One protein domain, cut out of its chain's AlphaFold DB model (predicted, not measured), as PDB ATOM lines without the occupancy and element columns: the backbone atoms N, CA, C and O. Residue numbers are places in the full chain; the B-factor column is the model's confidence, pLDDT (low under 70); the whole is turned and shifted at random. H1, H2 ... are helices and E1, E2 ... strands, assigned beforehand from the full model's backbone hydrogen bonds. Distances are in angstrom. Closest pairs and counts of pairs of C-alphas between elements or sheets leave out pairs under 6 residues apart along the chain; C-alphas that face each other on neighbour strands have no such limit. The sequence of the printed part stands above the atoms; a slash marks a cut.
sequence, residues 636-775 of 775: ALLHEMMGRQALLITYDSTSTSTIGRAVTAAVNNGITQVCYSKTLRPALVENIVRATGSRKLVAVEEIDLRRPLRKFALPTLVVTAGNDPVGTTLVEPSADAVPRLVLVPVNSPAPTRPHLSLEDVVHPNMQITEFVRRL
ATOM      1  N   ALA A 636      -1.277  -3.699  31.613       88.62
ATOM      2  CA  ALA A 636      -2.352  -2.717  31.746       88.62
ATOM      3  C   ALA A 636      -3.641  -3.344  32.301       88.62
ATOM      4  O   ALA A 636      -4.199  -2.852  33.277       88.62
ATOM      5  N   LEU A 637      -4.078  -4.480  31.750       90.25
ATOM      6  CA  LEU A 637      -5.275  -5.165  32.237       90.25
ATOM      7  C   LEU A 637      -5.045  -5.820  33.605       90.25
ATOM      8  O   LEU A 637      -5.918  -5.752  34.465       90.25
ATOM      9  N   LEU A 638      -3.863  -6.397  33.842       88.44
ATOM     10  CA  LEU A 638      -3.505  -6.942  35.160       88.44
ATOM     11  C   LEU A 638      -3.557  -5.879  36.263       88.44
ATOM     12  O   LEU A 638      -3.996  -6.174  37.376       88.44
ATOM     13  N   HIS A 639      -3.125  -4.654  35.950       89.38
ATOM     14  CA  HIS A 639      -3.185  -3.521  36.867       89.38
ATOM     15  C   HIS A 639      -4.629  -3.197  37.269       89.38
ATOM     16  O   HIS A 639      -4.925  -3.125  38.461       89.38
ATOM     17  N   GLU A 640      -5.540  -3.096  36.296       90.19
ATOM     18  CA  GLU A 640      -6.963  -2.826  36.554       90.19
ATOM     19  C   GLU A 640      -7.649  -3.953  37.341       90.19
ATOM     20  O   GLU A 640      -8.538  -3.708  38.153       90.19
ATOM     21  N   MET A 641      -7.205  -5.199  37.161       88.75
ATOM     22  CA  MET A 641      -7.709  -6.335  37.937       88.75
ATOM     23  C   MET A 641      -7.200  -6.350  39.388       88.75
ATOM     24  O   MET A 641      -7.695  -7.140  40.190       88.75
ATOM     25  N   MET A 642      -6.234  -5.500  39.762       86.81
ATOM     26  CA  MET A 642      -5.687  -5.388  41.126       86.81
ATOM     27  C   MET A 642      -5.251  -6.736  41.736       86.81
ATOM     28  O   MET A 642      -5.433  -6.988  42.929       86.81
ATOM     29  N   GLY A 643      -4.726  -7.646  40.910       78.56
ATOM     30  CA  GLY A 643      -4.349  -9.001  41.333       78.56
ATOM     31  C   GLY A 643      -5.526  -9.925  41.688       78.56
ATOM     32  O   GLY A 643      -5.306 -11.015  42.218       78.56
ATOM     33  N   ARG A 644      -6.776  -9.525  41.416       84.69
ATOM     34  CA  ARG A 644      -7.961 -10.387  41.515       84.69
ATOM     35  C   ARG A 644      -8.152 -11.195  40.237       84.69
ATOM     36  O   ARG A 644      -7.675 -10.834  39.170       84.69
ATOM     37  N   GLN A 645      -8.898 -12.292  40.354       83.44
ATOM     38  CA  GLN A 645      -9.250 -13.145  39.216       83.44
ATOM     39  C   GLN A 645     -10.434 -12.610  38.409       83.44
ATOM     40  O   GLN A 645     -10.616 -13.046  37.281       83.44
ATOM     41  N   ALA A 646     -11.244 -11.710  38.967       88.62
ATOM     42  CA  ALA A 646     -12.423 -11.169  38.308       88.62
ATOM     43  C   ALA A 646     -12.438  -9.636  38.386       88.62
ATOM     44  O   ALA A 646     -12.140  -9.075  39.440       88.62
ATOM     45  N   LEU A 647     -12.801  -8.980  37.282       91.88
ATOM     46  CA  LEU A 647     -13.102  -7.548  37.208       91.88
ATOM     47  C   LEU A 647     -14.522  -7.375  36.662       91.88
ATOM     48  O   LEU A 647     -14.838  -7.843  35.564       91.88
ATOM     49  N   LEU A 648     -15.374  -6.705  37.437       92.94
ATOM     50  CA  LEU A 648     -16.739  -6.387  37.027       92.94
ATOM     51  C   LEU A 648     -16.753  -5.078  36.229       92.94
ATOM     52  O   LEU A 648     -16.192  -4.073  36.659       92.94
ATOM     53  N   ILE A 649     -17.420  -5.071  35.080       93.88
ATOM     54  CA  ILE A 649     -17.556  -3.885  34.235       93.88
ATOM     55  C   ILE A 649     -19.042  -3.622  34.024       93.88
ATOM     56  O   ILE A 649     -19.752  -4.457  33.465       93.88
ATOM     57  N   THR A 650     -19.525  -2.462  34.457       92.94
ATOM     58  CA  THR A 650     -20.930  -2.093  34.276       92.94
ATOM     59  C   THR A 650     -21.138  -1.324  32.977       92.94
ATOM     60  O   THR A 650     -20.288  -0.532  32.557       92.94
ATOM     61  N   TYR A 651     -22.249  -1.586  32.286       90.19
ATOM     62  CA  TYR A 651     -22.559  -0.934  31.015       90.19
ATOM     63  C   TYR A 651     -24.036  -0.548  30.889       90.19
ATOM     64  O   TYR A 651     -24.928  -1.232  31.390       90.19
ATOM     65  N   ASP A 652     -24.308   0.543  30.169       84.19
ATOM     66  CA  ASP A 652     -25.666   0.880  29.742       84.19
ATOM     67  C   ASP A 652     -26.026   0.091  28.474       84.19
ATOM     68  O   ASP A 652     -25.355   0.174  27.439       84.19
ATOM     69  N   SER A 653     -27.126  -0.658  28.554       68.38
ATOM     70  CA  SER A 653     -27.700  -1.473  27.480       68.38
ATOM     71  C   SER A 653     -27.976  -0.728  26.163       68.38
ATOM     72  O   SER A 653     -28.129  -1.373  25.119       68.38
ATOM     73  N   THR A 654     -28.026   0.606  26.172       66.25
ATOM     74  CA  THR A 654     -28.193   1.437  24.967       66.25
ATOM     75  C   THR A 654     -26.897   1.618  24.158       66.25
ATOM     76  O   THR A 654     -26.951   1.877  22.955       66.25
ATOM     77  N   SER A 655     -25.724   1.419  24.767       72.06
ATOM     78  CA  SER A 655     -24.418   1.805  24.212       72.06
ATOM     79  C   SER A 655     -23.685   0.659  23.497       72.06
ATOM     80  O   SER A 655     -22.601   0.234  23.900       72.06
ATOM     81  N   THR A 656     -24.256   0.156  22.397       79.38
ATOM     82  CA  THR A 656     -23.702  -0.993  21.650       79.38
ATOM     83  C   THR A 656     -22.281  -0.755  21.119       79.38
ATOM     84  O   THR A 656     -21.445  -1.654  21.175       79.38
ATOM     85  N   SER A 657     -21.968   0.451  20.637       84.75
ATOM     86  CA  SER A 657     -20.637   0.803  20.116       84.75
ATOM     87  C   SER A 657     -19.546   0.744  21.190       84.75
ATOM     88  O   SER A 657     -18.438   0.273  20.925       84.75
ATOM     89  N   THR A 658     -19.861   1.167  22.414       88.62
ATOM     90  CA  THR A 658     -18.941   1.129  23.557       88.62
ATOM     91  C   THR A 658     -18.636  -0.307  23.979       88.62
ATOM     92  O   THR A 658     -17.484  -0.609  24.282       88.62
ATOM     93  N   ILE A 659     -19.622  -1.211  23.909       90.38
ATOM     94  CA  ILE A 659     -19.416  -2.647  24.162       90.38
ATOM     95  C   ILE A 659     -18.436  -3.237  23.149       90.38
ATOM     96  O   ILE A 659     -17.486  -3.906  23.546       90.38
ATOM     97  N   GLY A 660     -18.601  -2.926  21.860       91.12
ATOM     98  CA  GLY A 660     -17.644  -3.342  20.831       91.12
ATOM     99  C   GLY A 660     -16.220  -2.855  21.133       91.12
ATOM    100  O   GLY A 660     -15.280  -3.643  21.137       91.12
ATOM    101  N   ARG A 661     -16.052  -1.575  21.494       92.56
ATOM    102  CA  ARG A 661     -14.734  -1.030  21.878       92.56
ATOM    103  C   ARG A 661     -14.134  -1.726  23.100       92.56
ATOM    104  O   ARG A 661     -12.934  -1.982  23.103       92.56
ATOM    105  N   ALA A 662     -14.944  -2.048  24.107       93.94
ATOM    106  CA  ALA A 662     -14.496  -2.776  25.292       93.94
ATOM    107  C   ALA A 662     -14.048  -4.202  24.954       93.94
ATOM    108  O   ALA A 662     -12.993  -4.625  25.415       93.94
ATOM    109  N   VAL A 663     -14.792  -4.912  24.098       94.44
ATOM    110  CA  VAL A 663     -14.399  -6.241  23.599       94.44
ATOM    111  C   VAL A 663     -13.054  -6.160  22.876       94.44
ATOM    112  O   VAL A 663     -12.146  -6.925  23.188       94.44
ATOM    113  N   THR A 664     -12.884  -5.201  21.961       93.94
ATOM    114  CA  THR A 664     -11.612  -5.009  21.247       93.94
ATOM    115  C   THR A 664     -10.462  -4.678  22.205       93.94
ATOM    116  O   THR A 664      -9.382  -5.253  22.077       93.94
ATOM    117  N   ALA A 665     -10.679  -3.789  23.181       93.31
ATOM    118  CA  ALA A 665      -9.671  -3.435  24.181       93.31
ATOM    119  C   ALA A 665      -9.265  -4.645  25.040       93.31
ATOM    120  O   ALA A 665      -8.077  -4.893  25.234       93.31
ATOM    121  N   ALA A 666     -10.240  -5.437  25.488       93.88
ATOM    122  CA  ALA A 666     -10.019  -6.651  26.264       93.88
ATOM    123  C   ALA A 666      -9.204  -7.693  25.476       93.88
ATOM    124  O   ALA A 666      -8.200  -8.203  25.976       93.88
ATOM    125  N   VAL A 667      -9.585  -7.964  24.223       93.00
ATOM    126  CA  VAL A 667      -8.877  -8.911  23.339       93.00
ATOM    127  C   VAL A 667      -7.444  -8.452  23.062       93.00
ATOM    128  O   VAL A 667      -6.506  -9.244  23.147       93.00
ATOM    129  N   ASN A 668      -7.237  -7.159  22.797       91.75
ATOM    130  CA  ASN A 668      -5.896  -6.605  22.589       91.75
ATOM    131  C   ASN A 668      -5.002  -6.704  23.836       91.75
ATOM    132  O   ASN A 668      -3.781  -6.720  23.696       91.75
ATOM    133  N   ASN A 669      -5.599  -6.820  25.025       92.44
ATOM    134  CA  ASN A 669      -4.901  -6.943  26.303       92.44
ATOM    135  C   ASN A 669      -4.826  -8.385  26.848       92.44
ATOM    136  O   ASN A 669      -4.472  -8.581  28.011       92.44
ATOM    137  N   GLY A 670      -5.092  -9.395  26.013       89.94
ATOM    138  CA  GLY A 670      -4.832 -10.803  26.342       89.94
ATOM    139  C   GLY A 670      -6.065 -11.642  26.677       89.94
ATOM    140  O   GLY A 670      -5.913 -12.806  27.036       89.94
ATOM    141  N   ILE A 671      -7.283 -11.107  26.530       92.88
ATOM    142  CA  ILE A 671      -8.487 -11.947  26.546       92.88
ATOM    143  C   ILE A 671      -8.539 -12.802  25.280       92.88
ATOM    144  O   ILE A 671      -8.512 -12.289  24.161       92.88
ATOM    145  N   THR A 672      -8.660 -14.114  25.465       92.38
ATOM    146  CA  THR A 672      -8.670 -15.109  24.382       92.38
ATOM    147  C   THR A 672     -10.008 -15.823  24.238       92.38
ATOM    148  O   THR A 672     -10.228 -16.487  23.225       92.38
ATOM    149  N   GLN A 673     -10.928 -15.646  25.192       93.38
ATOM    150  CA  GLN A 673     -12.299 -16.138  25.116       93.38
ATOM    151  C   GLN A 673     -13.310 -15.009  25.346       93.38
ATOM    152  O   GLN A 673     -13.189 -14.227  26.286       93.38
ATOM    153  N   VAL A 674     -14.334 -14.942  24.499       94.62
ATOM    154  CA  VAL A 674     -15.479 -14.043  24.654       94.62
ATOM    155  C   VAL A 674     -16.752 -14.872  24.673       94.62
ATOM    156  O   VAL A 674     -17.159 -15.445  23.662       94.62
ATOM    157  N   CYS A 675     -17.393 -14.910  25.832       93.62
ATOM    158  CA  CYS A 675     -18.676 -15.556  26.022       93.62
ATOM    159  C   CYS A 675     -19.786 -14.509  26.064       93.62
ATOM    160  O   CYS A 675     -19.636 -13.448  26.671       93.62
ATOM    161  N   TYR A 676     -20.925 -14.817  25.462       92.81
ATOM    162  CA  TYR A 676     -22.102 -13.963  25.519       92.81
ATOM    163  C   TYR A 676     -23.327 -14.787  25.907       92.81
ATOM    164  O   TYR A 676     -23.482 -15.940  25.508       92.81
ATOM    165  N   SER A 677     -24.192 -14.204  26.729       91.38
ATOM    166  CA  SER A 677     -25.427 -14.861  27.143       91.38
ATOM    167  C   SER A 677     -26.397 -15.073  25.983       91.38
ATOM    168  O   SER A 677     -26.623 -14.172  25.173       91.38
ATOM    169  N   LYS A 678     -27.057 -16.234  25.971       89.50
ATOM    170  CA  LYS A 678     -28.126 -16.595  25.028       89.50
ATOM    171  C   LYS A 678     -29.320 -15.626  25.025       89.50
ATOM    172  O   LYS A 678     -30.113 -15.607  24.089       89.50
ATOM    173  N   THR A 679     -29.490 -14.829  26.076       89.25
ATOM    174  CA  THR A 679     -30.581 -13.845  26.195       89.25
ATOM    175  C   THR A 679     -30.231 -12.477  25.591       89.25
ATOM    176  O   THR A 679     -31.081 -11.582  25.569       89.25
ATOM    177  N   LEU A 680     -29.000 -12.286  25.096       89.25
ATOM    178  CA  LEU A 680     -28.578 -11.036  24.466       89.25
ATOM    179  C   LEU A 680     -29.276 -10.799  23.124       89.25
ATOM    180  O   LEU A 680     -29.604 -11.712  22.371       89.25
ATOM    181  N   ARG A 681     -29.464  -9.518  22.794       88.56
ATOM    182  CA  ARG A 681     -30.066  -9.111  21.519       88.56
ATOM    183  C   ARG A 681     -29.136  -9.469  20.345       88.56
ATOM    184  O   ARG A 681     -27.959  -9.108  20.414       88.56
ATOM    185  N   PRO A 682     -29.644 -10.036  19.232       88.12
ATOM    186  CA  PRO A 682     -28.818 -10.447  18.086       88.12
ATOM    187  C   PRO A 682     -27.898  -9.350  17.530       88.12
ATOM    188  O   PRO A 682     -26.721  -9.591  17.296       88.12
ATOM    189  N   ALA A 683     -28.390  -8.111  17.417       86.56
ATOM    190  CA  ALA A 683     -27.590  -6.980  16.934       86.56
ATOM    191  C   ALA A 683     -26.366  -6.673  17.822       86.56
ATOM    192  O   ALA A 683     -25.339  -6.197  17.339       86.56
ATOM    193  N   LEU A 684     -26.466  -6.937  19.129       86.94
ATOM    194  CA  LEU A 684     -25.343  -6.779  20.048       86.94
ATOM    195  C   LEU A 684     -24.359  -7.948  19.914       86.94
ATOM    196  O   LEU A 684     -23.155  -7.711  19.905       86.94
ATOM    197  N   VAL A 685     -24.857  -9.175  19.733       88.69
ATOM    198  CA  VAL A 685     -24.021 -10.354  19.449       88.69
ATOM    199  C   VAL A 685     -23.194 -10.136  18.182       88.69
ATOM    200  O   VAL A 685     -21.980 -10.309  18.211       88.69
ATOM    201  N   GLU A 686     -23.805  -9.660  17.095       89.19
ATOM    202  CA  GLU A 686     -23.084  -9.343  15.854       89.19
ATOM    203  C   GLU A 686     -21.978  -8.300  16.055       89.19
ATOM    204  O   GLU A 686     -20.917  -8.385  15.434       89.19
ATOM    205  N   ASN A 687     -22.208  -7.306  16.916       88.81
ATOM    206  CA  ASN A 687     -21.202  -6.301  17.242       88.81
ATOM    207  C   ASN A 687     -20.053  -6.901  18.071       88.81
ATOM    208  O   ASN A 687     -18.892  -6.689  17.734       88.81
ATOM    209  N   ILE A 688     -20.359  -7.718  19.086       89.12
ATOM    210  CA  ILE A 688     -19.357  -8.437  19.893       89.12
ATOM    211  C   ILE A 688     -18.489  -9.329  18.997       89.12
ATOM    212  O   ILE A 688     -17.265  -9.229  19.031       89.12
ATOM    213  N   VAL A 689     -19.116 -10.149  18.149       88.75
ATOM    214  CA  VAL A 689     -18.438 -11.060  17.213       88.75
ATOM    215  C   VAL A 689     -17.553 -10.294  16.226       88.75
ATOM    216  O   VAL A 689     -16.473 -10.753  15.872       88.75
ATOM    217  N   ARG A 690     -17.976  -9.106  15.785       88.88
ATOM    218  CA  ARG A 690     -17.164  -8.240  14.919       88.88
ATOM    219  C   ARG A 690     -15.979  -7.626  15.667       88.88
ATOM    220  O   ARG A 690     -14.906  -7.472  15.089       88.88
ATOM    221  N   ALA A 691     -16.177  -7.272  16.933       89.62
ATOM    222  CA  ALA A 691     -15.196  -6.593  17.769       89.62
ATOM    223  C   ALA A 691     -14.036  -7.486  18.234       89.62
ATOM    224  O   ALA A 691     -12.968  -6.956  18.551       89.62
ATOM    225  N   THR A 692     -14.202  -8.814  18.246       87.50
ATOM    226  CA  THR A 692     -13.091  -9.756  18.487       87.50
ATOM    227  C   THR A 692     -12.077  -9.775  17.340       87.50
ATOM    228  O   THR A 692     -10.917 -10.132  17.542       87.50
ATOM    229  N   GLY A 693     -12.488  -9.321  16.152       82.19
ATOM    230  CA  GLY A 693     -11.644  -9.223  14.970       82.19
ATOM    231  C   GLY A 693     -11.385 -10.567  14.284       82.19
ATOM    232  O   GLY A 693     -11.754 -11.637  14.754       82.19
ATOM    233  N   SER A 694     -10.739 -10.500  13.120       78.81
ATOM    234  CA  SER A 694     -10.461 -11.661  12.261       78.81
ATOM    235  C   SER A 694      -8.980 -12.030  12.157       78.81
ATOM    236  O   SER A 694      -8.635 -13.008  11.501       78.81
ATOM    237  N   ARG A 695      -8.092 -11.242  12.774       78.62
ATOM    238  CA  ARG A 695      -6.629 -11.368  12.624       78.62
ATOM    239  C   ARG A 695      -5.946 -12.181  13.726       78.62
ATOM    240  O   ARG A 695      -4.747 -12.414  13.643       78.62
ATOM    241  N   LYS A 696      -6.679 -12.557  14.774       85.31
ATOM    242  CA  LYS A 696      -6.198 -13.373  15.893       85.31
ATOM    243  C   LYS A 696      -7.287 -14.356  16.284       85.31
ATOM    244  O   LYS A 696      -8.470 -14.038  16.172       85.31
ATOM    245  N   LEU A 697      -6.889 -15.536  16.743       91.62
ATOM    246  CA  LEU A 697      -7.841 -16.509  17.250       91.62
ATOM    247  C   LEU A 697      -8.411 -16.016  18.587       91.62
ATOM    248  O   LEU A 697      -7.661 -15.732  19.515       91.62
ATOM    249  N   VAL A 698      -9.735 -15.925  18.662       92.94
ATOM    250  CA  VAL A 698     -10.496 -15.639  19.882       92.94
ATOM    251  C   VAL A 698     -11.630 -16.649  19.924       92.94
ATOM    252  O   VAL A 698     -12.388 -16.748  18.959       92.94
ATOM    253  N   ALA A 699     -11.726 -17.411  21.010       92.50
ATOM    254  CA  ALA A 699     -12.805 -18.362  21.216       92.50
ATOM    255  C   ALA A 699     -14.097 -17.591  21.491       92.50
ATOM    256  O   ALA A 699     -14.174 -16.862  22.478       92.50
ATOM    257  N   VAL A 700     -15.101 -17.734  20.632       92.06
ATOM    258  CA  VAL A 700     -16.388 -17.052  20.803       92.06
ATOM    259  C   VAL A 700     -17.485 -18.073  21.074       92.06
ATOM    260  O   VAL A 700     -17.676 -19.004  20.294       92.06
ATOM    261  N   GLU A 701     -18.196 -17.921  22.193       90.00
ATOM    262  CA  GLU A 701     -19.185 -18.905  22.649       90.00
ATOM    263  C   GLU A 701     -20.479 -18.266  23.160       90.00
ATOM    264  O   GLU A 701     -20.466 -17.287  23.907       90.00
ATOM    265  N   GLU A 702     -21.609 -18.866  22.791       89.38
ATOM    266  CA  GLU A 702     -22.894 -18.602  23.439       89.38
ATOM    267  C   GLU A 702     -22.996 -19.448  24.715       89.38
ATOM    268  O   GLU A 702     -22.763 -20.659  24.688       89.38
ATOM    269  N   ILE A 703     -23.372 -18.823  25.833       88.50
ATOM    270  CA  ILE A 703     -23.548 -19.501  27.123       88.50
ATOM    271  C   ILE A 703     -24.975 -19.342  27.662       88.50
ATOM    272  O   ILE A 703     -25.609 -18.295  27.525       88.50
ATOM    273  N   ASP A 704     -25.480 -20.388  28.321       88.00
ATOM    274  CA  ASP A 704     -26.748 -20.365  29.059       88.00
ATOM    275  C   ASP A 704     -26.461 -20.188  30.554       88.00
ATOM    276  O   ASP A 704     -26.161 -21.149  31.263       88.00
ATOM    277  N   LEU A 705     -26.559 -18.944  31.026       86.25
ATOM    278  CA  LEU A 705     -26.274 -18.571  32.414       86.25
ATOM    279  C   LEU A 705     -27.248 -19.180  33.433       86.25
ATOM    280  O   LEU A 705     -26.977 -19.160  34.629       86.25
ATOM    281  N   ARG A 706     -28.368 -19.765  32.986       84.00
ATOM    282  CA  ARG A 706     -29.312 -20.477  33.863       84.00
ATOM    283  C   ARG A 706     -28.846 -21.892  34.204       84.00
ATOM    284  O   ARG A 706     -29.452 -22.541  35.055       84.00
ATOM    285  N   ARG A 707     -27.805 -22.392  33.533       82.88
ATOM    286  CA  ARG A 707     -27.195 -23.698  33.795       82.88
ATOM    287  C   ARG A 707     -25.863 -23.521  34.524       82.88
ATOM    288  O   ARG A 707     -25.203 -22.500  34.341       82.88
ATOM    289  N   PRO A 708     -25.422 -24.523  35.305       78.38
ATOM    290  CA  PRO A 708     -24.081 -24.514  35.874       78.38
ATOM    291  C   PRO A 708     -23.028 -24.344  34.775       78.38
ATOM    292  O   PRO A 708     -22.970 -25.135  33.828       78.38
ATOM    293  N   LEU A 709     -22.203 -23.307  34.906       76.50
ATOM    294  CA  LEU A 709     -21.097 -23.067  33.991       76.50
ATOM    295  C   LEU A 709     -19.983 -24.083  34.236       76.50
ATOM    296  O   LEU A 709     -19.714 -24.492  35.367       76.50
ATOM    297  N   ARG A 710     -19.320 -24.484  33.153       72.44
ATOM    298  CA  ARG A 710     -18.062 -25.227  33.248       72.44
ATOM    299  C   ARG A 710     -16.959 -24.276  33.714       72.44
ATOM    300  O   ARG A 710     -17.072 -23.067  33.539       72.44
ATOM    301  N   LYS A 711     -15.888 -24.836  34.280       77.44
ATOM    302  CA  LYS A 711     -14.673 -24.070  34.581       77.44
ATOM    303  C   LYS A 711     -14.142 -23.416  33.307       77.44
ATOM    304  O   LYS A 711     -14.135 -24.051  32.249       77.44
ATOM    305  N   PHE A 712     -13.711 -22.168  33.428       81.69
ATOM    306  CA  PHE A 712     -13.083 -21.450  32.326       81.69
ATOM    307  C   PHE A 712     -11.635 -21.917  32.210       81.69
ATOM    308  O   PHE A 712     -10.938 -22.018  33.213       81.69
ATOM    309  N   ALA A 713     -11.192 -22.211  30.990       83.94
ATOM    310  CA  ALA A 713      -9.817 -22.637  30.721       83.94
ATOM    311  C   ALA A 713      -8.972 -21.536  30.054       83.94
ATOM    312  O   ALA A 713      -7.768 -21.695  29.882       83.94
ATOM    313  N   LEU A 714      -9.605 -20.424  29.669       89.19
ATOM    314  CA  LEU A 714      -9.007 -19.314  28.933       89.19
ATOM    315  C   LEU A 714      -9.349 -17.988  29.620       89.19
ATOM    316  O   LEU A 714     -10.465 -17.864  30.132       89.19
ATOM    317  N   PRO A 715      -8.462 -16.976  29.604       91.56
ATOM    318  CA  PRO A 715      -8.830 -15.615  29.980       91.56
ATOM    319  C   PRO A 715     -10.106 -15.169  29.262       91.56
ATOM    320  O   PRO A 715     -10.138 -15.075  28.032       91.56
ATOM    321  N   THR A 716     -11.166 -14.938  30.037       92.94
ATOM    322  CA  THR A 716     -12.528 -14.843  29.502       92.94
ATOM    323  C   THR A 716     -13.150 -13.480  29.756       92.94
ATOM    324  O   THR A 716     -13.136 -12.976  30.874       92.94
ATOM    325  N   LEU A 717     -13.784 -12.925  28.729       94.94
ATOM    326  CA  LEU A 717     -14.752 -11.842  28.826       94.94
ATOM    327  C   LEU A 717     -16.163 -12.421  28.714       94.94
ATOM    328  O   LEU A 717     -16.486 -13.048  27.710       94.94
ATOM    329  N   VAL A 718     -17.012 -12.198  29.710       94.25
ATOM    330  CA  VAL A 718     -18.415 -12.623  29.704       94.25
ATOM    331  C   VAL A 718     -19.311 -11.402  29.566       94.25
ATOM    332  O   VAL A 718     -19.238 -10.500  30.393       94.25
ATOM    333  N   VAL A 719     -20.173 -11.376  28.551       93.69
ATOM    334  CA  VAL A 719     -21.182 -10.325  28.360       93.69
ATOM    335  C   VAL A 719     -22.560 -10.872  28.718       93.69
ATOM    336  O   VAL A 719     -23.008 -11.866  28.140       93.69
ATOM    337  N   THR A 720     -23.241 -10.229  29.666       91.81
ATOM    338  CA  THR A 720     -24.563 -10.649  30.158       91.81
ATOM    339  C   THR A 720     -25.656  -9.671  29.734       91.81
ATOM    340  O   THR A 720     -25.378  -8.510  29.443       91.81
ATOM    341  N   ALA A 721     -26.907 -10.123  29.686       87.19
ATOM    342  CA  ALA A 721     -28.097  -9.286  29.564       87.19
ATOM    343  C   ALA A 721     -28.689  -8.957  30.948       87.19
ATOM    344  O   ALA A 721     -28.375  -9.595  31.950       87.19
ATOM    345  N   GLY A 722     -29.595  -7.974  31.011       79.25
ATOM    346  CA  GLY A 722     -30.071  -7.417  32.291       79.25
ATOM    347  C   GLY A 722     -30.795  -8.408  33.203       79.25
ATOM    348  O   GLY A 722     -30.724  -8.276  34.419       79.25
ATOM    349  N   ASN A 723     -31.437  -9.421  32.619       77.25
ATOM    350  CA  ASN A 723     -32.208 -10.430  33.351       77.25
ATOM    351  C   ASN A 723     -31.425 -11.731  33.587       77.25
ATOM    352  O   ASN A 723     -32.024 -12.746  33.950       77.25
ATOM    353  N   ASP A 724     -30.118 -11.744  33.317       84.31
ATOM    354  CA  ASP A 724     -29.331 -12.958  33.471       84.31
ATOM    355  C   ASP A 724     -28.961 -13.225  34.931       84.31
ATOM    356  O   ASP A 724     -28.518 -12.316  35.636       84.31
ATOM    357  N   PRO A 725     -29.072 -14.484  35.390       80.88
ATOM    358  CA  PRO A 725     -28.581 -14.863  36.702       80.88
ATOM    359  C   PRO A 725     -27.049 -14.916  36.674       80.88
ATOM    360  O   PRO A 725     -26.447 -15.881  36.202       80.88
ATOM    361  N   VAL A 726     -26.396 -13.873  37.185       80.50
ATOM    362  CA  VAL A 726     -24.936 -13.857  37.351       80.50
ATOM    363  C   VAL A 726     -24.587 -14.666  38.599       80.50
ATOM    364  O   VAL A 726     -24.665 -14.172  39.720       80.50
ATOM    365  N   GLY A 727     -24.250 -15.942  38.411       74.31
ATOM    366  CA  GLY A 727     -23.858 -16.834  39.504       74.31
ATOM    367  C   GLY A 727     -22.509 -16.467  40.133       74.31
ATOM    368  O   GLY A 727     -21.657 -15.843  39.497       74.31
ATOM    369  N   THR A 728     -22.274 -16.922  41.367       71.62
ATOM    370  CA  THR A 728     -21.006 -16.713  42.094       71.62
ATOM    371  C   THR A 728     -19.793 -17.236  41.324       71.62
ATOM    372  O   THR A 728     -18.744 -16.606  41.334       71.62
ATOM    373  N   THR A 729     -19.946 -18.307  40.540       72.62
ATOM    374  CA  THR A 729     -18.891 -18.874  39.678       72.62
ATOM    375  C   THR A 729     -18.330 -17.892  38.640       72.62
ATOM    376  O   THR A 729     -17.242 -18.124  38.124       72.62
ATOM    377  N   LEU A 730     -19.030 -16.802  38.306       79.00
ATOM    378  CA  LEU A 730     -18.521 -15.778  37.383       79.00
ATOM    379  C   LEU A 730     -17.656 -14.722  38.070       79.00
ATOM    380  O   LEU A 730     -16.708 -14.228  37.465       79.00
ATOM    381  N   VAL A 731     -18.002 -14.365  39.305       75.94
ATOM    382  CA  VAL A 731     -17.495 -13.162  39.985       75.94
ATOM    383  C   VAL A 731     -16.641 -13.472  41.212       75.94
ATOM    384  O   VAL A 731     -15.833 -12.641  41.617       75.94
ATOM    385  N   GLU A 732     -16.771 -14.664  41.794       72.62
ATOM    386  CA  GLU A 732     -15.967 -15.094  42.935       72.62
ATOM    387  C   GLU A 732     -14.686 -15.816  42.487       72.62
ATOM    388  O   GLU A 732     -14.652 -16.454  41.421       72.62
ATOM    389  N   PRO A 733     -13.613 -15.742  43.299       62.31
ATOM    390  CA  PRO A 733     -12.397 -16.505  43.063       62.31
ATOM    391  C   PRO A 733     -12.711 -17.997  42.971       62.31
ATOM    392  O   PRO A 733     -13.360 -18.564  43.848       62.31
ATOM    393  N   SER A 734     -12.235 -18.638  41.912       64.69
ATOM    394  CA  SER A 734     -12.388 -20.072  41.693       64.69
ATOM    395  C   SER A 734     -11.020 -20.749  41.690       64.69
ATOM    396  O   SER A 734      -9.972 -20.118  41.522       64.69
ATOM    397  N   ALA A 735     -11.020 -22.059  41.937       58.00
ATOM    398  CA  ALA A 735      -9.797 -22.851  42.064       58.00
ATOM    399  C   ALA A 735      -8.980 -22.960  40.758       58.00
ATOM    400  O   ALA A 735      -7.865 -23.460  40.786       58.00
ATOM    401  N   ASP A 736      -9.532 -22.534  39.620       62.47
ATOM    402  CA  ASP A 736      -8.930 -22.588  38.281       62.47
ATOM    403  C   ASP A 736      -7.999 -21.399  37.959       62.47
ATOM    404  O   ASP A 736      -7.288 -21.454  36.965       62.47
ATOM    405  N   ALA A 737      -7.937 -20.353  38.797       67.69
ATOM    406  CA  ALA A 737      -6.999 -19.224  38.661       67.69
ATOM    407  C   ALA A 737      -7.042 -18.445  37.328       67.69
ATOM    408  O   ALA A 737      -6.130 -17.673  37.028       67.69
ATOM    409  N   VAL A 738      -8.117 -18.589  36.547       82.94
ATOM    410  CA  VAL A 738      -8.261 -17.939  35.241       82.94
ATOM    411  C   VAL A 738      -8.844 -16.519  35.375       82.94
ATOM    412  O   VAL A 738      -9.888 -16.347  36.019       82.94
ATOM    413  N   PRO A 739      -8.214 -15.500  34.752       88.06
ATOM    414  CA  PRO A 739      -8.736 -14.135  34.720       88.06
ATOM    415  C   PRO A 739     -10.080 -14.018  33.990       88.06
ATOM    416  O   PRO A 739     -10.261 -14.559  32.896       88.06
ATOM    417  N   ARG A 740     -11.015 -13.271  34.581       91.06
ATOM    418  CA  ARG A 740     -12.386 -13.081  34.102       91.06
ATOM    419  C   ARG A 740     -12.766 -11.605  34.102       91.06
ATOM    420  O   ARG A 740     -12.636 -10.912  35.106       91.06
ATOM    421  N   LEU A 741     -13.285 -11.131  32.982       93.69
ATOM    422  CA  LEU A 741     -13.936  -9.833  32.864       93.69
ATOM    423  C   LEU A 741     -15.431 -10.079  32.712       93.69
ATOM    424  O   LEU A 741     -15.833 -10.854  31.845       93.69
ATOM    425  N   VAL A 742     -16.260  -9.448  33.536       93.25
ATOM    426  CA  VAL A 742     -17.709  -9.690  33.523       93.25
ATOM    427  C   VAL A 742     -18.430  -8.383  33.228       93.25
ATOM    428  O   VAL A 742     -18.483  -7.496  34.074       93.25
ATOM    429  N   LEU A 743     -18.968  -8.261  32.013       93.75
ATOM    430  CA  LEU A 743     -19.762  -7.118  31.573       93.75
ATOM    431  C   LEU A 743     -21.218  -7.353  31.940       93.75
ATOM    432  O   LEU A 743     -21.871  -8.215  31.347       93.75
ATOM    433  N   VAL A 744     -21.722  -6.551  32.872       92.12
ATOM    434  CA  VAL A 744     -23.105  -6.621  33.352       92.12
ATOM    435  C   VAL A 744     -23.821  -5.285  33.166       92.12
ATOM    436  O   VAL A 744     -23.186  -4.230  33.250       92.12
ATOM    437  N   PRO A 745     -25.136  -5.277  32.918       90.50
ATOM    438  CA  PRO A 745     -25.895  -4.037  32.953       90.50
ATOM    439  C   PRO A 745     -25.843  -3.354  34.324       90.50
ATOM    440  O   PRO A 745     -25.747  -4.006  35.364       90.50
ATOM    441  N   VAL A 746     -25.932  -2.024  34.331       88.44
ATOM    442  CA  VAL A 746     -26.068  -1.255  35.581       88.44
ATOM    443  C   VAL A 746     -27.288  -1.762  36.366       88.44
ATOM    444  O   VAL A 746     -28.321  -2.081  35.771       88.44
ATOM    445  N   ASN A 747     -27.181  -1.829  37.696       85.81
ATOM    446  CA  ASN A 747     -28.195  -2.380  38.608       85.81
ATOM    447  C   ASN A 747     -28.468  -3.893  38.481       85.81
ATOM    448  O   ASN A 747     -29.498  -4.365  38.966       85.81
ATOM    449  N   SER A 748     -27.584  -4.684  37.859       87.06
ATOM    450  CA  SER A 748     -27.719  -6.147  37.902       87.06
ATOM    451  C   SER A 748     -27.697  -6.661  39.355       87.06
ATOM    452  O   SER A 748     -26.791  -6.290  40.105       87.06
ATOM    453  N   PRO A 749     -28.661  -7.505  39.776       83.56
ATOM    454  CA  PRO A 749     -28.808  -7.922  41.170       83.56
ATOM    455  C   PRO A 749     -27.708  -8.897  41.606       83.56
ATOM    456  O   PRO A 749     -27.296  -9.770  40.840       83.56
ATOM    457  N   ALA A 750     -27.265  -8.795  42.860       81.44
ATOM    458  CA  ALA A 750     -26.276  -9.710  43.421       81.44
ATOM    459  C   ALA A 750     -26.875 -11.104  43.732       81.44
ATOM    460  O   ALA A 750     -27.950 -11.188  44.335       81.44
ATOM    461  N   PRO A 751     -26.173 -12.215  43.414       73.25
ATOM    462  CA  PRO A 751     -26.720 -13.575  43.504       73.25
ATOM    463  C   PRO A 751     -27.139 -14.004  44.917       73.25
ATOM    464  O   PRO A 751     -28.119 -14.723  45.075       73.25
ATOM    465  N   THR A 752     -26.419 -13.564  45.953       75.31
ATOM    466  CA  THR A 752     -26.697 -13.919  47.359       75.31
ATOM    467  C   THR A 752     -27.455 -12.830  48.123       75.31
ATOM    468  O   THR A 752     -27.917 -13.071  49.239       75.31
ATOM    469  N   ARG A 753     -27.599 -11.629  47.544       80.50
ATOM    470  CA  ARG A 753     -28.265 -10.465  48.154       80.50
ATOM    471  C   ARG A 753     -29.024  -9.665  47.085       80.50
ATOM    472  O   ARG A 753     -28.558  -8.603  46.695       80.50
ATOM    473  N   PRO A 754     -30.213 -10.116  46.644       76.44
ATOM    474  CA  PRO A 754     -30.915  -9.526  45.493       76.44
ATOM    475  C   PRO A 754     -31.335  -8.054  45.654       76.44
ATOM    476  O   PRO A 754     -31.729  -7.424  44.682       76.44
ATOM    477  N   HIS A 755     -31.295  -7.523  46.881       82.88
ATOM    478  CA  HIS A 755     -31.573  -6.121  47.205       82.88
ATOM    479  C   HIS A 755     -30.362  -5.194  46.997       82.88
ATOM    480  O   HIS A 755     -30.518  -3.981  47.096       82.88
ATOM    481  N   LEU A 756     -29.174  -5.754  46.744       84.31
ATOM    482  CA  LEU A 756     -27.956  -5.032  46.379       84.31
ATOM    483  C   LEU A 756     -27.615  -5.316  44.917       84.31
ATOM    484  O   LEU A 756     -27.927  -6.393  44.391       84.31
ATOM    485  N   SER A 757     -26.945  -4.370  44.270       85.69
ATOM    486  CA  SER A 757     -26.411  -4.579  42.928       85.69
ATOM    487  C   SER A 757     -25.058  -5.304  42.977       85.69
ATOM    488  O   SER A 757     -24.384  -5.345  44.008       85.69
ATOM    489  N   LEU A 758     -24.634  -5.893  41.857       85.31
ATOM    490  CA  LEU A 758     -23.312  -6.514  41.728       85.31
ATOM    491  C   LEU A 758     -22.168  -5.512  41.929       85.31
ATOM    492  O   LEU A 758     -21.140  -5.881  42.494       85.31
ATOM    493  N   GLU A 759     -22.343  -4.260  41.500       86.25
ATOM    494  CA  GLU A 759     -21.341  -3.198  41.678       86.25
ATOM    495  C   GLU A 759     -21.160  -2.788  43.148       86.25
ATOM    496  O   GLU A 759     -20.070  -2.355  43.520       86.25
ATOM    497  N   ASP A 760     -22.166  -3.023  44.000       85.25
ATOM    498  CA  ASP A 760     -22.073  -2.781  45.445       85.25
ATOM    499  C   ASP A 760     -21.272  -3.861  46.191       85.25
ATOM    500  O   ASP A 760     -20.813  -3.628  47.311       85.25
ATOM    501  N   VAL A 761     -21.152  -5.071  45.626       84.75
ATOM    502  CA  VAL A 761     -20.633  -6.246  46.357       84.75
ATOM    503  C   VAL A 761     -19.410  -6.911  45.724       84.75
ATOM    504  O   VAL A 761     -18.714  -7.655  46.416       84.75
ATOM    505  N   VAL A 762     -19.122  -6.666  44.443       84.81
ATOM    506  CA  VAL A 762     -17.970  -7.244  43.730       84.81
ATOM    507  C   VAL A 762     -16.920  -6.165  43.469       84.81
ATOM    508  O   VAL A 762     -17.205  -5.159  42.823       84.81
ATOM    509  N   HIS A 763     -15.683  -6.401  43.916       85.19
ATOM    510  CA  HIS A 763     -14.533  -5.529  43.654       85.19
ATOM    511  C   HIS A 763     -13.318  -6.326  43.133       85.19
ATOM    512  O   HIS A 763     -13.065  -7.427  43.634       85.19
ATOM    513  N   PRO A 764     -12.511  -5.758  42.215       91.31
ATOM    514  CA  PRO A 764     -12.659  -4.434  41.602       91.31
ATOM    515  C   PRO A 764     -13.847  -4.358  40.631       91.31
ATOM    516  O   PRO A 764     -14.255  -5.362  40.042       91.31
ATOM    517  N   ASN A 765     -14.403  -3.154  40.480       91.56
ATOM    518  CA  ASN A 765     -15.421  -2.846  39.482       91.56
ATOM    519  C   ASN A 765     -15.184  -1.463  38.859       91.56
ATOM    520  O   ASN A 765     -14.506  -0.629  39.460       91.56
ATOM    521  N   MET A 766     -15.709  -1.243  37.652       93.94
ATOM    522  CA  MET A 766     -15.641   0.051  36.967       93.94
ATOM    523  C   MET A 766     -16.696   0.196  35.864       93.94
ATOM    524  O   MET A 766     -17.262  -0.788  35.387       93.94
ATOM    525  N   GLN A 767     -16.916   1.425  35.396       93.31
ATOM    526  CA  GLN A 767     -17.802   1.701  34.262       93.31
ATOM    527  C   GLN A 767     -17.121   1.363  32.925       93.31
ATOM    528  O   GLN A 767     -15.926   1.606  32.738       93.31
ATOM    529  N   ILE A 768     -17.881   0.881  31.938       93.94
ATOM    530  CA  ILE A 768     -17.341   0.469  30.630       93.94
ATOM    531  C   ILE A 768     -16.591   1.588  29.888       93.94
ATOM    532  O   ILE A 768     -15.587   1.339  29.222       93.94
ATOM    533  N   THR A 769     -17.037   2.840  30.020       91.62
ATOM    534  CA  THR A 769     -16.359   4.001  29.424       91.62
ATOM    535  C   THR A 769     -15.011   4.274  30.072       91.62
ATOM    536  O   THR A 769     -14.093   4.755  29.413       91.62
ATOM    537  N   GLU A 770     -14.889   3.975  31.364       92.62
ATOM    538  CA  GLU A 770     -13.636   4.091  32.090       92.62
ATOM    539  C   GLU A 770     -12.668   2.982  31.682       92.62
ATOM    540  O   GLU A 770     -11.524   3.284  31.352       92.62
ATOM    541  N   PHE A 771     -13.151   1.738  31.604       94.06
ATOM    542  CA  PHE A 771     -12.379   0.586  31.134       94.06
ATOM    543  C   PHE A 771     -11.751   0.842  29.755       94.06
ATOM    544  O   PHE A 771     -10.543   0.718  29.584       94.06
ATOM    545  N   VAL A 772     -12.555   1.300  28.787       92.19
ATOM    546  CA  VAL A 772     -12.098   1.613  27.417       92.19
ATOM    547  C   VAL A 772     -11.128   2.796  27.358       92.19
ATOM    548  O   VAL A 772     -10.424   2.955  26.370       92.19
ATOM    549  N   ARG A 773     -11.128   3.685  28.355       92.12
ATOM    550  CA  ARG A 773     -10.214   4.836  28.399       92.12
ATOM    551  C   ARG A 773      -8.860   4.466  29.006       92.12
ATOM    552  O   ARG A 773      -7.871   5.110  28.675       92.12
ATOM    553  N   ARG A 774      -8.838   3.520  29.949       90.62
ATOM    554  CA  ARG A 774      -7.621   3.109  30.663       90.62
ATOM    555  C   ARG A 774      -6.785   2.079  29.891       90.62
ATOM    556  O   ARG A 774      -5.585   2.000  30.138       90.62
ATOM    557  N   LEU A 775      -7.406   1.334  28.972       87.69
ATOM    558  CA  LEU A 775      -6.766   0.399  28.036       87.69
ATOM    559  C   LEU A 775      -6.665   0.995  26.633       87.69
ATOM    560  O   LEU A 775      -5.674   0.663  25.943       87.69
TER     561      LEU A 775
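Overview. This is residues 636 to 775 of the 775 residues of the protein "Putative ATP-dependent DNA helicase" of Rhodococcus wratislaviensis NBRC 100605 (UniProt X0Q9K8). A strongly twisted wall of six parallel strands has three helices, H3, H2 and H6, side by side in a row over one face; the stretch 704 to 715 loops out on the other side. The order across the sheet is E3, E2, E4, E5, E1, E7. The printed part has 140 residues, with named elements in the order H1 E1 H2 E2 H3 E3 E4 H4 E5 E6 H5 E7 H6. The class is mixed, helices and strands, and the whole is compact, with a radius of gyration of the C-alphas of 13.6 A and spans of 41 by 31 by 29 A.

Arrangement. In the sheet, E4, residues 716 to 719, and E5, residues 740 to 745, are parallel at 7 degrees, with N 718 and O 741 2.8 A apart. E1, residues 646 to 651, is the parallel neighbour of E5 on the other side from E4, at 25 degrees, with N 649 and O 742 at 2.8 A. E7, residues 765 to 767, is the edge strand beside E1, with N 650 and O 766 at 3.0 A. E2, residues 673 to 677, is the other neighbour of E4, with N 675 and O 717 at 2.8 A. E3, residues 699 to 703, is the edge strand beside E2, with N 674 and O 699 at 2.8 A. H2, residues 656 to 668, is on the sheet at a height of 9.2 A and runs along E4, at 0 degrees on the local plane. H3, residues 682 to 691, is over E2 at a height of 10.0 A and touches H2, the C-alphas of Gly 660 and Ala 691 being closest at 5.1 A. H6, residues 768 to 774, is over none of the strands and touches H2, closest at Ala 662 and Val 772, C-alphas 5.4 A apart. The three helices on one face make two layers with the sheet. E1, H2, E2 is a split strand-helix-strand unit, with E4 and E5 between its strands; E2, H3, E3 is a unit of neighbours, as is E4, H4, E5, with H4 at residues 728 to 731; the three crossovers are right-handed. H4, H1, residues 636 to 640, and H5, residues 758 to 761, only graze the sheet. E6, residues 753 to 757, pairs with no named strand. Every O i to N i+4 pair is within hydrogen-bond range in H1, H2, H3 and H6; H4 and H5 are too short for one.

Along the chain. H2 is 18.7 A long, E5 16.3 A, E1 16.1 A and H3 14.2 A. H1 begins at C-alpha 636 (-2.352, -2.717, 31.746), and H6 ends at C-alpha 774 (-7.621, 3.109, 30.663).

Size, cuts and confidence. The C-alphas of Arg 695 and His 755 are the two farthest apart, 43.0 A. The printed part has no cut, and the link from E3 to E4 is long. Mean pLDDT of the printed part is 86.1; residues 653 to 654 and 733 to 737 are under 70.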